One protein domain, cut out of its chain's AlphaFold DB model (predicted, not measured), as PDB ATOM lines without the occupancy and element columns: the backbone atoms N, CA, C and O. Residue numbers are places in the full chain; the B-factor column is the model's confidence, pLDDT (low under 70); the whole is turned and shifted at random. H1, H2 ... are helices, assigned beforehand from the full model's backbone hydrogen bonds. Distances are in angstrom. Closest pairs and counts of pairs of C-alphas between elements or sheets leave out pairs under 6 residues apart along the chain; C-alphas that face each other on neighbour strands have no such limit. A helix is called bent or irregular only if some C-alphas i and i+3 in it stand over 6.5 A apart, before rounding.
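What this domain is: This is residues 129 to 201 of the 201 residues of an uncharacterized protein of Tulasnella calospora MUT 4182 (UniProt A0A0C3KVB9). One long helix, H2, makes the long side of this model, and H1 folds back from one end of it as the second arm of a narrow V whose corner is at the link between the two. At the other end of H2 the chain turns back as well, through a loop to the very short helix H3 and a tail with no named element, so that the start of H1 and the tail's end come back toward each other and the shape is like a loose, open clip. The printed part has 73 residues with three named helices, in the order H1, H2, H3, and no named strand; the class is all helix. The whole is loose, with a radius of gyration of the C-alphas of 15.8 A, and elongated, spanning 47 by 28 by 17 A.

Where its parts are: H2, residues 150 to 180, is the longest helix and runs 44.3 A from C-alpha 150 at (-32.681, 38.021, 65.997) to C-alpha 180 at (-13.596, 2.113, 83.696). It has a kink of 47 degrees near residue 157 and is irregular there, with C-alphas 155 and 158 standing 7.5 A apart. H1, residues 129 to 148, begins at C-alpha 129 at (-6.834, 30.128, 79.851) and measures 28.9 A. H3, residues 189 to 192, measures 5.5 A and ends at C-alpha 192 at (-13.904, 11.029, 70.206).

How they stand to each other: H2 and H1 form a helical hairpin over a tight link of one residue, Asn 149. They only just touch, with 3 pairs of C-alphas within 8 A, and the closest C-alphas are those of Phe 153 and Glu 146, 5.6 A apart. Residues 142 to 146 alone of H1 touch H2, and residues 153 to 157 alone of H2 touch H1. Their lines stand at a shallow tilt of 30 degrees, opposite ways. H3 is close to H2 but not clearly touching, and the closest C-alphas are those of Ser 189 and Gln 175, 7.0 A apart. H1 and H3 are apart. In H1 every O i to N i+4 pair is within hydrogen-bond range, in H2 24 of 27 are, and H3 is too short for such a pair.

The domain as a whole: The two C-alphas farthest apart are those of Ala 151 and Gly 182, 47.0 A, while those of Thr 129 and Leu 201, the first and last printed, are 13.3 A apart. Residues 147 to 152, of which 150 to 152 belong to H2, stand free, and so do residues 162 to 167 of H2. The printed part has no cut and ends at the chain's last residue. The link from H2 to H3, 8 residues, is short, and no link is long. The mean pLDDT of the printed part is 75.7, and residues 182 to 201 are under 70.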
ATOM      1  N   THR A 129      -6.657  29.131  80.918       78.75
ATOM      2  CA  THR A 129      -6.834  30.128  79.851       78.75
ATOM      3  C   THR A 129      -7.655  29.610  78.672       78.75
ATOM      4  O   THR A 129      -8.416  30.372  78.076       78.75
ATOM      5  N   PHE A 130      -7.565  28.318  78.352       79.69
ATOM      6  CA  PHE A 130      -8.291  27.726  77.227       79.69
ATOM      7  C   PHE A 130      -9.815  27.777  77.408       79.69
ATOM      8  O   PHE A 130     -10.530  28.000  76.433       79.69
ATOM      9  N   TYR A 131     -10.326  27.680  78.642       81.06
ATOM     10  CA  TYR A 131     -11.758  27.846  78.903       81.06
ATOM     11  C   TYR A 131     -12.220  29.275  78.618       81.06
ATOM     12  O   TYR A 131     -13.273  29.468  78.013       81.06
ATOM     13  N   ALA A 132     -11.426  30.283  78.990       83.56
ATOM     14  CA  ALA A 132     -11.748  31.678  78.701       83.56
ATOM     15  C   ALA A 132     -11.752  31.958  77.188       83.56
ATOM     16  O   ALA A 132     -12.642  32.649  76.692       83.56
ATOM     17  N   VAL A 133     -10.805  31.376  76.443       86.88
ATOM     18  CA  VAL A 133     -10.760  31.480  74.974       86.88
ATOM     19  C   VAL A 133     -11.971  30.793  74.338       86.88
ATOM     20  O   VAL A 133     -12.615  31.389  73.474       86.88
ATOM     21  N   ALA A 134     -12.336  29.592  74.795       86.56
ATOM     22  CA  ALA A 134     -13.511  28.870  74.309       86.56
ATOM     23  C   ALA A 134     -14.819  29.631  74.597       86.56
ATOM     24  O   ALA A 134     -15.658  29.781  73.709       86.56
ATOM     25  N   MET A 135     -14.971  30.184  75.807       86.44
ATOM     26  CA  MET A 135     -16.107  31.043  76.163       86.44
ATOM     27  C   MET A 135     -16.146  32.313  75.307       86.44
ATOM     28  O   MET A 135     -17.212  32.701  74.831       86.44
ATOM     29  N   GLY A 136     -14.988  32.936  75.065       88.94
ATOM     30  CA  GLY A 136     -14.841  34.082  74.170       88.94
ATOM     31  C   GLY A 136     -15.304  33.762  72.751       88.94
ATOM     32  O   GLY A 136     -16.172  34.451  72.217       88.94
ATOM     33  N   PHE A 137     -14.805  32.672  72.169       91.25
ATOM     34  CA  PHE A 137     -15.215  32.206  70.847       91.25
ATOM     35  C   PHE A 137     -16.720  31.914  70.776       91.25
ATOM     36  O   PHE A 137     -17.406  32.425  69.888       91.25
ATOM     37  N   GLY A 138     -17.257  31.183  71.757       90.25
ATOM     38  CA  GLY A 138     -18.689  30.913  71.865       90.25
ATOM     39  C   GLY A 138     -19.520  32.198  71.945       90.25
ATOM     40  O   GLY A 138     -20.527  32.319  71.252       90.25
ATOM     41  N   SER A 139     -19.069  33.196  72.711       89.19
ATOM     42  CA  SER A 139     -19.742  34.497  72.818       89.19
ATOM     43  C   SER A 139     -19.737  35.291  71.509       89.19
ATOM     44  O   SER A 139     -20.740  35.917  71.174       89.19
ATOM     45  N   ILE A 140     -18.650  35.232  70.732       93.06
ATOM     46  CA  ILE A 140     -18.556  35.909  69.433       93.06
ATOM     47  C   ILE A 140     -19.525  35.256  68.450       93.06
ATOM     48  O   ILE A 140     -20.273  35.956  67.770       93.06
ATOM     49  N   MET A 141     -19.556  33.922  68.400       91.31
ATOM     50  CA  MET A 141     -20.522  33.192  67.575       91.31
ATOM     51  C   MET A 141     -21.963  33.535  67.963       91.31
ATOM     52  O   MET A 141     -22.789  33.798  67.089       91.31
ATOM     53  N   TYR A 142     -22.240  33.576  69.268       89.81
ATOM     54  CA  TYR A 142     -23.542  33.934  69.822       89.81
ATOM     55  C   TYR A 142     -23.962  35.354  69.405       89.81
ATOM     56  O   TYR A 142     -25.060  35.543  68.891       89.81
ATOM     57  N   TYR A 143     -23.056  36.330  69.512       90.62
ATOM     58  CA  TYR A 143     -23.293  37.722  69.118       90.62
ATOM     59  C   TYR A 143     -23.476  37.902  67.602       90.62
ATOM     60  O   TYR A 143     -24.362  38.623  67.144       90.62
ATOM     61  N   VAL A 144     -22.675  37.214  66.782       93.94
ATOM     62  CA  VAL A 144     -22.833  37.250  65.318       93.94
ATOM     63  C   VAL A 144     -24.181  36.659  64.902       93.94
ATOM     64  O   VAL A 144     -24.810  37.163  63.969       93.94
ATOM     65  N   TRP A 145     -24.638  35.602  65.578       92.75
ATOM     66  CA  TRP A 145     -25.946  35.011  65.312       92.75
ATOM     67  C   TRP A 145     -27.096  35.942  65.715       92.75
ATOM     68  O   TRP A 145     -28.028  36.107  64.925       92.75
ATOM     69  N   GLU A 146     -26.985  36.614  66.864       92.12
ATOM     70  CA  GLU A 146     -27.946  37.622  67.330       92.12
ATOM     71  C   GLU A 146     -28.174  38.723  66.284       92.12
ATOM     72  O   GLU A 146     -29.315  39.041  65.953       92.12
ATOM     73  N   ILE A 147     -27.094  39.257  65.697       92.75
ATOM     74  CA  ILE A 147     -27.187  40.312  64.675       92.75
ATOM     75  C   ILE A 147     -27.785  39.780  63.367       92.75
ATOM     76  O   ILE A 147     -28.571  40.468  62.717       92.75
ATOM     77  N   LYS A 148     -27.393  38.572  62.942       93.12
ATOM     78  CA  LYS A 148     -27.820  38.016  61.650       93.12
ATOM     79  C   LYS A 148     -29.281  37.579  61.645       93.12
ATOM     80  O   LYS A 148     -29.941  37.726  60.619       93.12
ATOM     81  N   ASN A 149     -29.769  36.991  62.737       92.00
ATOM     82  CA  ASN A 149     -31.140  36.499  62.811       92.00
ATOM     83  C   ASN A 149     -31.714  36.600  64.237       92.00
ATOM     84  O   ASN A 149     -31.765  35.594  64.955       92.00
ATOM     85  N   PRO A 150     -32.202  37.787  64.637       89.88
ATOM     86  CA  PRO A 150     -32.681  38.021  65.997       89.88
ATOM     87  C   PRO A 150     -33.924  37.188  66.336       89.88
ATOM     88  O   PRO A 150     -34.063  36.724  67.463       89.88
ATOM     89  N   ALA A 151     -34.806  36.935  65.361       90.44
ATOM     90  CA  ALA A 151     -36.037  36.173  65.584       90.44
ATOM     91  C   ALA A 151     -35.763  34.696  65.911       90.44
ATOM     92  O   ALA A 151     -36.421  34.115  66.771       90.44
ATOM     93  N   GLN A 152     -34.784  34.076  65.241       91.50
ATOM     94  CA  GLN A 152     -34.377  32.711  65.584       91.50
ATOM     95  C   GLN A 152     -33.579  32.658  66.880       91.50
ATOM     96  O   GLN A 152     -33.752  31.731  67.668       91.50
ATOM     97  N   PHE A 153     -32.710  33.638  67.098       90.50
ATOM     98  CA  PHE A 153     -31.883  33.704  68.289       90.50
ATOM     99  C   PHE A 153     -32.712  33.818  69.576       90.50
ATOM    100  O   PHE A 153     -32.425  33.107  70.535       90.50
ATOM    101  N   ASP A 154     -33.776  34.626  69.580       89.56
ATOM    102  CA  ASP A 154     -34.640  34.801  70.758       89.56
ATOM    103  C   ASP A 154     -35.314  33.484  71.191       89.56
ATOM    104  O   ASP A 154     -35.463  33.202  72.379       89.56
ATOM    105  N   MET A 155     -35.646  32.614  70.230       89.12
ATOM    106  CA  MET A 155     -36.250  31.305  70.507       89.12
ATOM    107  C   MET A 155     -35.225  30.205  70.814       89.12
ATOM    108  O   MET A 155     -35.463  29.371  71.689       89.12
ATOM    109  N   TYR A 156     -34.100  30.159  70.092       90.56
ATOM    110  CA  TYR A 156     -33.187  29.008  70.103       90.56
ATOM    111  C   TYR A 156     -31.831  29.264  70.768       90.56
ATOM    112  O   TYR A 156     -31.123  28.304  71.068       90.56
ATOM    113  N   GLY A 157     -31.465  30.520  71.035       89.00
ATOM    114  CA  GLY A 157     -30.154  30.887  71.570       89.00
ATOM    115  C   GLY A 157     -29.848  30.202  72.900       89.00
ATOM    116  O   GLY A 157     -28.865  29.470  73.025       89.00
ATOM    117  N   PHE A 158     -30.735  30.381  73.882       87.62
ATOM    118  CA  PHE A 158     -30.593  29.778  75.206       87.62
ATOM    119  C   PHE A 158     -30.650  28.236  75.210       87.62
ATOM    120  O   PHE A 158     -29.736  27.624  75.769       87.62
ATOM    121  N   PRO A 159     -31.660  27.571  74.604       91.00
ATOM    122  CA  PRO A 159     -31.730  26.110  74.635       91.00
ATOM    123  C   PRO A 159     -30.575  25.441  73.879       91.00
ATOM    124  O   PRO A 159     -30.109  24.394  74.322       91.00
ATOM    125  N   LEU A 160     -30.062  26.042  72.797       92.00
ATOM    126  CA  LEU A 160     -28.892  25.512  72.094       92.00
ATOM    127  C   LEU A 160     -27.639  25.568  72.976       92.00
ATOM    128  O   LEU A 160     -26.947  24.564  73.118       92.00
ATOM    129  N   ALA A 161     -27.370  26.715  73.607       90.25
ATOM    130  CA  ALA A 161     -26.224  26.869  74.501       90.25
ATOM    131  C   ALA A 161     -26.301  25.912  75.705       90.25
ATOM    132  O   ALA A 161     -25.314  25.258  76.041       90.25
ATOM    133  N   ALA A 162     -27.483  25.777  76.315       88.56
ATOM    134  CA  ALA A 162     -27.711  24.834  77.407       88.56
ATOM    135  C   ALA A 162     -27.519  23.374  76.962       88.56
ATOM    136  O   ALA A 162     -26.929  22.583  77.695       88.56
ATOM    137  N   GLY A 163     -27.975  23.025  75.754       92.38
ATOM    138  CA  GLY A 163     -27.792  21.699  75.167       92.38
ATOM    139  C   GLY A 163     -26.327  21.360  74.894       92.38
ATOM    140  O   GLY A 163     -25.901  20.254  75.209       92.38
ATOM    141  N   LEU A 164     -25.541  22.308  74.374       90.25
ATOM    142  CA  LEU A 164     -24.099  22.126  74.157       90.25
ATOM    143  C   LEU A 164     -23.347  21.912  75.477       90.25
ATOM    144  O   LEU A 164     -22.537  20.994  75.573       90.25
ATOM    145  N   LEU A 165     -23.664  22.704  76.506       86.75
ATOM    146  CA  LEU A 165     -23.079  22.558  77.842       86.75
ATOM    147  C   LEU A 165     -23.442  21.202  78.476       86.75
ATOM    148  O   LEU A 165     -22.586  20.507  79.016       86.75
ATOM    149  N   ALA A 166     -24.714  20.802  78.386       88.94
ATOM    150  CA  ALA A 166     -25.171  19.507  78.886       88.94
ATOM    151  C   ALA A 166     -24.556  18.334  78.105       88.94
ATOM    152  O   ALA A 166     -24.229  17.307  78.696       88.94
ATOM    153  N   GLY A 167     -24.387  18.487  76.789       88.31
ATOM    154  CA  GLY A 167     -23.782  17.486  75.915       88.31
ATOM    155  C   GLY A 167     -22.321  17.213  76.257       88.31
ATOM    156  O   GLY A 167     -21.932  16.052  76.336       88.31
ATOM    157  N   GLU A 168     -21.540  18.257  76.532       85.69
ATOM    158  CA  GLU A 168     -20.148  18.126  76.985       85.69
ATOM    159  C   GLU A 168     -20.067  17.378  78.327       85.69
ATOM    160  O   GLU A 168     -19.335  16.395  78.448       85.69
ATOM    161  N   GLY A 169     -20.932  17.727  79.287       84.06
ATOM    162  CA  GLY A 169     -21.028  17.010  80.563       84.06
ATOM    163  C   GLY A 169     -21.406  15.528  80.417       84.06
ATOM    164  O   GLY A 169     -20.776  14.665  81.028       84.06
ATOM    165  N   LEU A 170     -22.408  15.207  79.587       86.94
ATOM    166  CA  LEU A 170     -22.815  13.821  79.320       86.94
ATOM    167  C   LEU A 170     -21.726  13.032  78.581       86.94
ATOM    168  O   LEU A 170     -21.492  11.869  78.914       86.94
ATOM    169  N   GLY A 171     -21.032  13.660  77.627       85.38
ATOM    170  CA  GLY A 171     -19.874  13.083  76.945       85.38
ATOM    171  C   GLY A 171     -18.765  12.704  77.927       85.38
ATOM    172  O   GLY A 171     -18.255  11.588  77.868       85.38
ATOM    173  N   GLY A 172     -18.480  13.568  78.907       81.38
ATOM    174  CA  GLY A 172     -17.541  13.270  79.991       81.38
ATOM    175  C   GLY A 172     -17.938  12.048  80.830       81.38
ATOM    176  O   GLY A 172     -17.084  11.231  81.174       81.38
ATOM    177  N   VAL A 173     -19.233  11.867  81.117       84.12
ATOM    178  CA  VAL A 173     -19.733  10.674  81.832       84.12
ATOM    179  C   VAL A 173     -19.547   9.405  80.997       84.12
ATOM    180  O   VAL A 173     -19.087   8.391  81.518       84.12
ATOM    181  N   VAL A 174     -19.878   9.453  79.703       84.94
ATOM    182  CA  VAL A 174     -19.687   8.315  78.786       84.94
ATOM    183  C   VAL A 174     -18.208   7.952  78.685       84.94
ATOM    184  O   VAL A 174     -17.858   6.780  78.805       84.94
ATOM    185  N   GLN A 175     -17.337   8.950  78.546       80.56
ATOM    186  CA  GLN A 175     -15.893   8.756  78.517       80.56
ATOM    187  C   GLN A 175     -15.388   8.095  79.809       80.56
ATOM    188  O   GLN A 175     -14.646   7.116  79.746       80.56
ATOM    189  N   ALA A 176     -15.845   8.546  80.981       81.44
ATOM    190  CA  ALA A 176     -15.486   7.924  82.255       81.44
ATOM    191  C   ALA A 176     -15.950   6.457  82.354       81.44
ATOM    192  O   ALA A 176     -15.204   5.608  82.844       81.44
ATOM    193  N   LEU A 177     -17.150   6.137  81.852       82.75
ATOM    194  CA  LEU A 177     -17.650   4.758  81.788       82.75
ATOM    195  C   LEU A 177     -16.780   3.872  80.890       82.75
ATOM    196  O   LEU A 177     -16.440   2.760  81.289       82.75
ATOM    197  N   LEU A 178     -16.399   4.358  79.706       80.94
ATOM    198  CA  LEU A 178     -15.560   3.616  78.760       80.94
ATOM    199  C   LEU A 178     -14.154   3.354  79.315       80.94
ATOM    200  O   LEU A 178     -13.634   2.245  79.163       80.94
ATOM    201  N   THR A 179     -13.574   4.333  80.013       79.69
ATOM    202  CA  THR A 179     -12.288   4.176  80.705       79.69
ATOM    203  C   THR A 179     -12.368   3.107  81.796       79.69
ATOM    204  O   THR A 179     -11.509   2.232  81.863       79.69
ATOM    205  N   VAL A 180     -13.419   3.115  82.625       80.00
ATOM    206  CA  VAL A 180     -13.596   2.113  83.696       80.00
ATOM    207  C   VAL A 180     -13.898   0.719  83.142       80.00
ATOM    208  O   VAL A 180     -13.465  -0.275  83.720       80.00
ATOM    209  N   ALA A 181     -14.602   0.626  82.013       79.50
ATOM    210  CA  ALA A 181     -14.897  -0.637  81.342       79.50
ATOM    211  C   ALA A 181     -13.678  -1.265  80.633       79.50
ATOM    212  O   ALA A 181     -13.795  -2.364  80.095       79.50
ATOM    213  N   GLY A 182     -12.522  -0.588  80.604       69.50
ATOM    214  CA  GLY A 182     -11.302  -1.084  79.957       69.50
ATOM    215  C   GLY A 182     -11.347  -1.077  78.424       69.50
ATOM    216  O   GLY A 182     -10.429  -1.577  77.786       69.50
ATOM    217  N   VAL A 183     -12.396  -0.497  77.829       64.19
ATOM    218  CA  VAL A 183     -12.552  -0.330  76.370       64.19
ATOM    219  C   VAL A 183     -11.909   0.983  75.890       64.19
ATOM    220  O   VAL A 183     -11.694   1.174  74.700       64.19
ATOM    221  N   GLY A 184     -11.555   1.882  76.815       53.38
ATOM    222  CA  GLY A 184     -10.849   3.139  76.544       53.38
ATOM    223  C   GLY A 184      -9.320   3.029  76.445       53.38
ATOM    224  O   GLY A 184      -8.650   4.054  76.534       53.38
ATOM    225  N   GLY A 185      -8.767   1.817  76.316       46.50
ATOM    226  CA  GLY A 185      -7.334   1.591  76.112       46.50
ATOM    227  C   GLY A 185      -6.934   1.798  74.650       46.50
ATOM    228  O   GLY A 185      -7.474   1.143  73.765       46.50
ATOM    229  N   ASP A 186      -5.979   2.700  74.438       47.56
ATOM    230  CA  ASP A 186      -5.199   2.925  73.218       47.56
ATOM    231  C   ASP A 186      -5.950   3.526  72.010       47.56
ATOM    232  O   ASP A 186      -6.406   2.857  71.086       47.56
ATOM    233  N   GLY A 187      -6.002   4.863  71.984       47.75
ATOM    234  CA  GLY A 187      -6.044   5.634  70.735       47.75
ATOM    235  C   GLY A 187      -7.414   5.999  70.159       47.75
ATOM    236  O   GLY A 187      -7.452   6.705  69.160       47.75
ATOM    237  N   ILE A 188      -8.533   5.586  70.761       47.03
ATOM    238  CA  ILE A 188      -9.893   5.952  70.293       47.03
ATOM    239  C   ILE A 188     -10.644   6.891  71.246       47.03
ATOM    240  O   ILE A 188     -11.386   7.763  70.795       47.03
ATOM    241  N   SER A 189     -10.414   6.782  72.556       43.41
ATOM    242  CA  SER A 189     -11.066   7.648  73.551       43.41
ATOM    243  C   SER A 189     -10.522   9.082  73.557       43.41
ATOM    244  O   SER A 189     -11.260  10.020  73.843       43.41
ATOM    245  N   GLU A 190      -9.258   9.260  73.174       43.66
ATOM    246  CA  GLU A 190      -8.590  10.567  73.123       43.66
ATOM    247  C   GLU A 190      -9.066  11.436  71.943       43.66
ATOM    248  O   GLU A 190      -8.963  12.655  71.990       43.66
ATOM    249  N   TYR A 191      -9.671  10.838  70.909       44.47
ATOM    250  CA  TYR A 191     -10.114  11.564  69.708       44.47
ATOM    251  C   TYR A 191     -11.629  11.779  69.623       44.47
ATOM    252  O   TYR A 191     -12.073  12.654  68.883       44.47
ATOM    253  N   ILE A 192     -12.437  10.991  70.342       45.62
ATOM    254  CA  ILE A 192     -13.904  11.029  70.206       45.62
ATOM    255  C   ILE A 192     -14.554  12.034  71.169       45.62
ATOM    256  O   ILE A 192     -15.572  12.628  70.817       45.62
ATOM    257  N   PHE A 193     -13.982  12.251  72.359       44.16
ATOM    258  CA  PHE A 193     -14.617  13.059  73.413       44.16
ATOM    259  C   PHE A 193     -13.770  14.216  73.952       44.16
ATOM    260  O   PHE A 193     -14.223  14.913  74.858       44.16
ATOM    261  N   VAL A 194     -12.585  14.477  73.389       43.66
ATOM    262  CA  VAL A 194     -11.881  15.733  73.675       43.66
ATOM    263  C   VAL A 194     -12.694  16.879  73.064       43.66
ATOM    264  O   VAL A 194     -12.933  16.881  71.850       43.66
ATOM    265  N   PRO A 195     -13.157  17.852  73.870       42.25
ATOM    266  CA  PRO A 195     -13.803  19.031  73.331       42.25
ATOM    267  C   PRO A 195     -12.773  19.755  72.471       42.25
ATOM    268  O   PRO A 195     -11.633  19.918  72.887       42.25
ATOM    269  N   LEU A 196     -13.192  20.152  71.272       37.88
ATOM    270  CA  LEU A 196     -12.528  21.057  70.331       37.88
ATOM    271  C   LEU A 196     -11.458  21.959  71.001       37.88
ATOM    272  O   LEU A 196     -11.740  23.077  71.430       37.88
ATOM    273  N   GLY A 197     -10.236  21.444  71.123       38.66
ATOM    274  CA  GLY A 197      -9.247  21.983  72.052       38.66
ATOM    275  C   GLY A 197      -7.889  21.324  71.865       38.66
ATOM    276  O   GLY A 197      -7.417  20.617  72.739       38.66
ATOM    277  N   LEU A 198      -7.290  21.582  70.700       38.00
ATOM    278  CA  LEU A 198      -5.849  21.509  70.446       38.00
ATOM    279  C   LEU A 198      -5.150  20.179  70.803       38.00
ATOM    280  O   LEU A 198      -4.432  20.080  71.788       38.00
ATOM    281  N   GLY A 199      -5.153  19.245  69.849       30.52
ATOM    282  CA  GLY A 199      -3.990  18.377  69.598       30.52
ATOM    283  C   GLY A 199      -2.849  19.102  68.857       30.52
ATOM    284  O   GLY A 199      -2.101  18.477  68.116       30.52
ATOM    285  N   LEU A 200      -2.771  20.432  68.977       28.48
ATOM    286  CA  LEU A 200      -1.782  21.313  68.350       28.48
ATOM    287  C   LEU A 200      -1.604  22.559  69.232       28.48
ATOM    288  O   LEU A 200      -2.157  23.611  68.919       28.48
ATOM    289  N   LEU A 201      -0.908  22.403  70.360       29.53
ATOM    290  CA  LEU A 201       0.162  23.274  70.878       29.53
ATOM    291  C   LEU A 201       0.866  22.547  72.027       29.53
ATOM    292  O   LEU A 201       0.155  22.109  72.955       29.53
TER     293      LEU A 201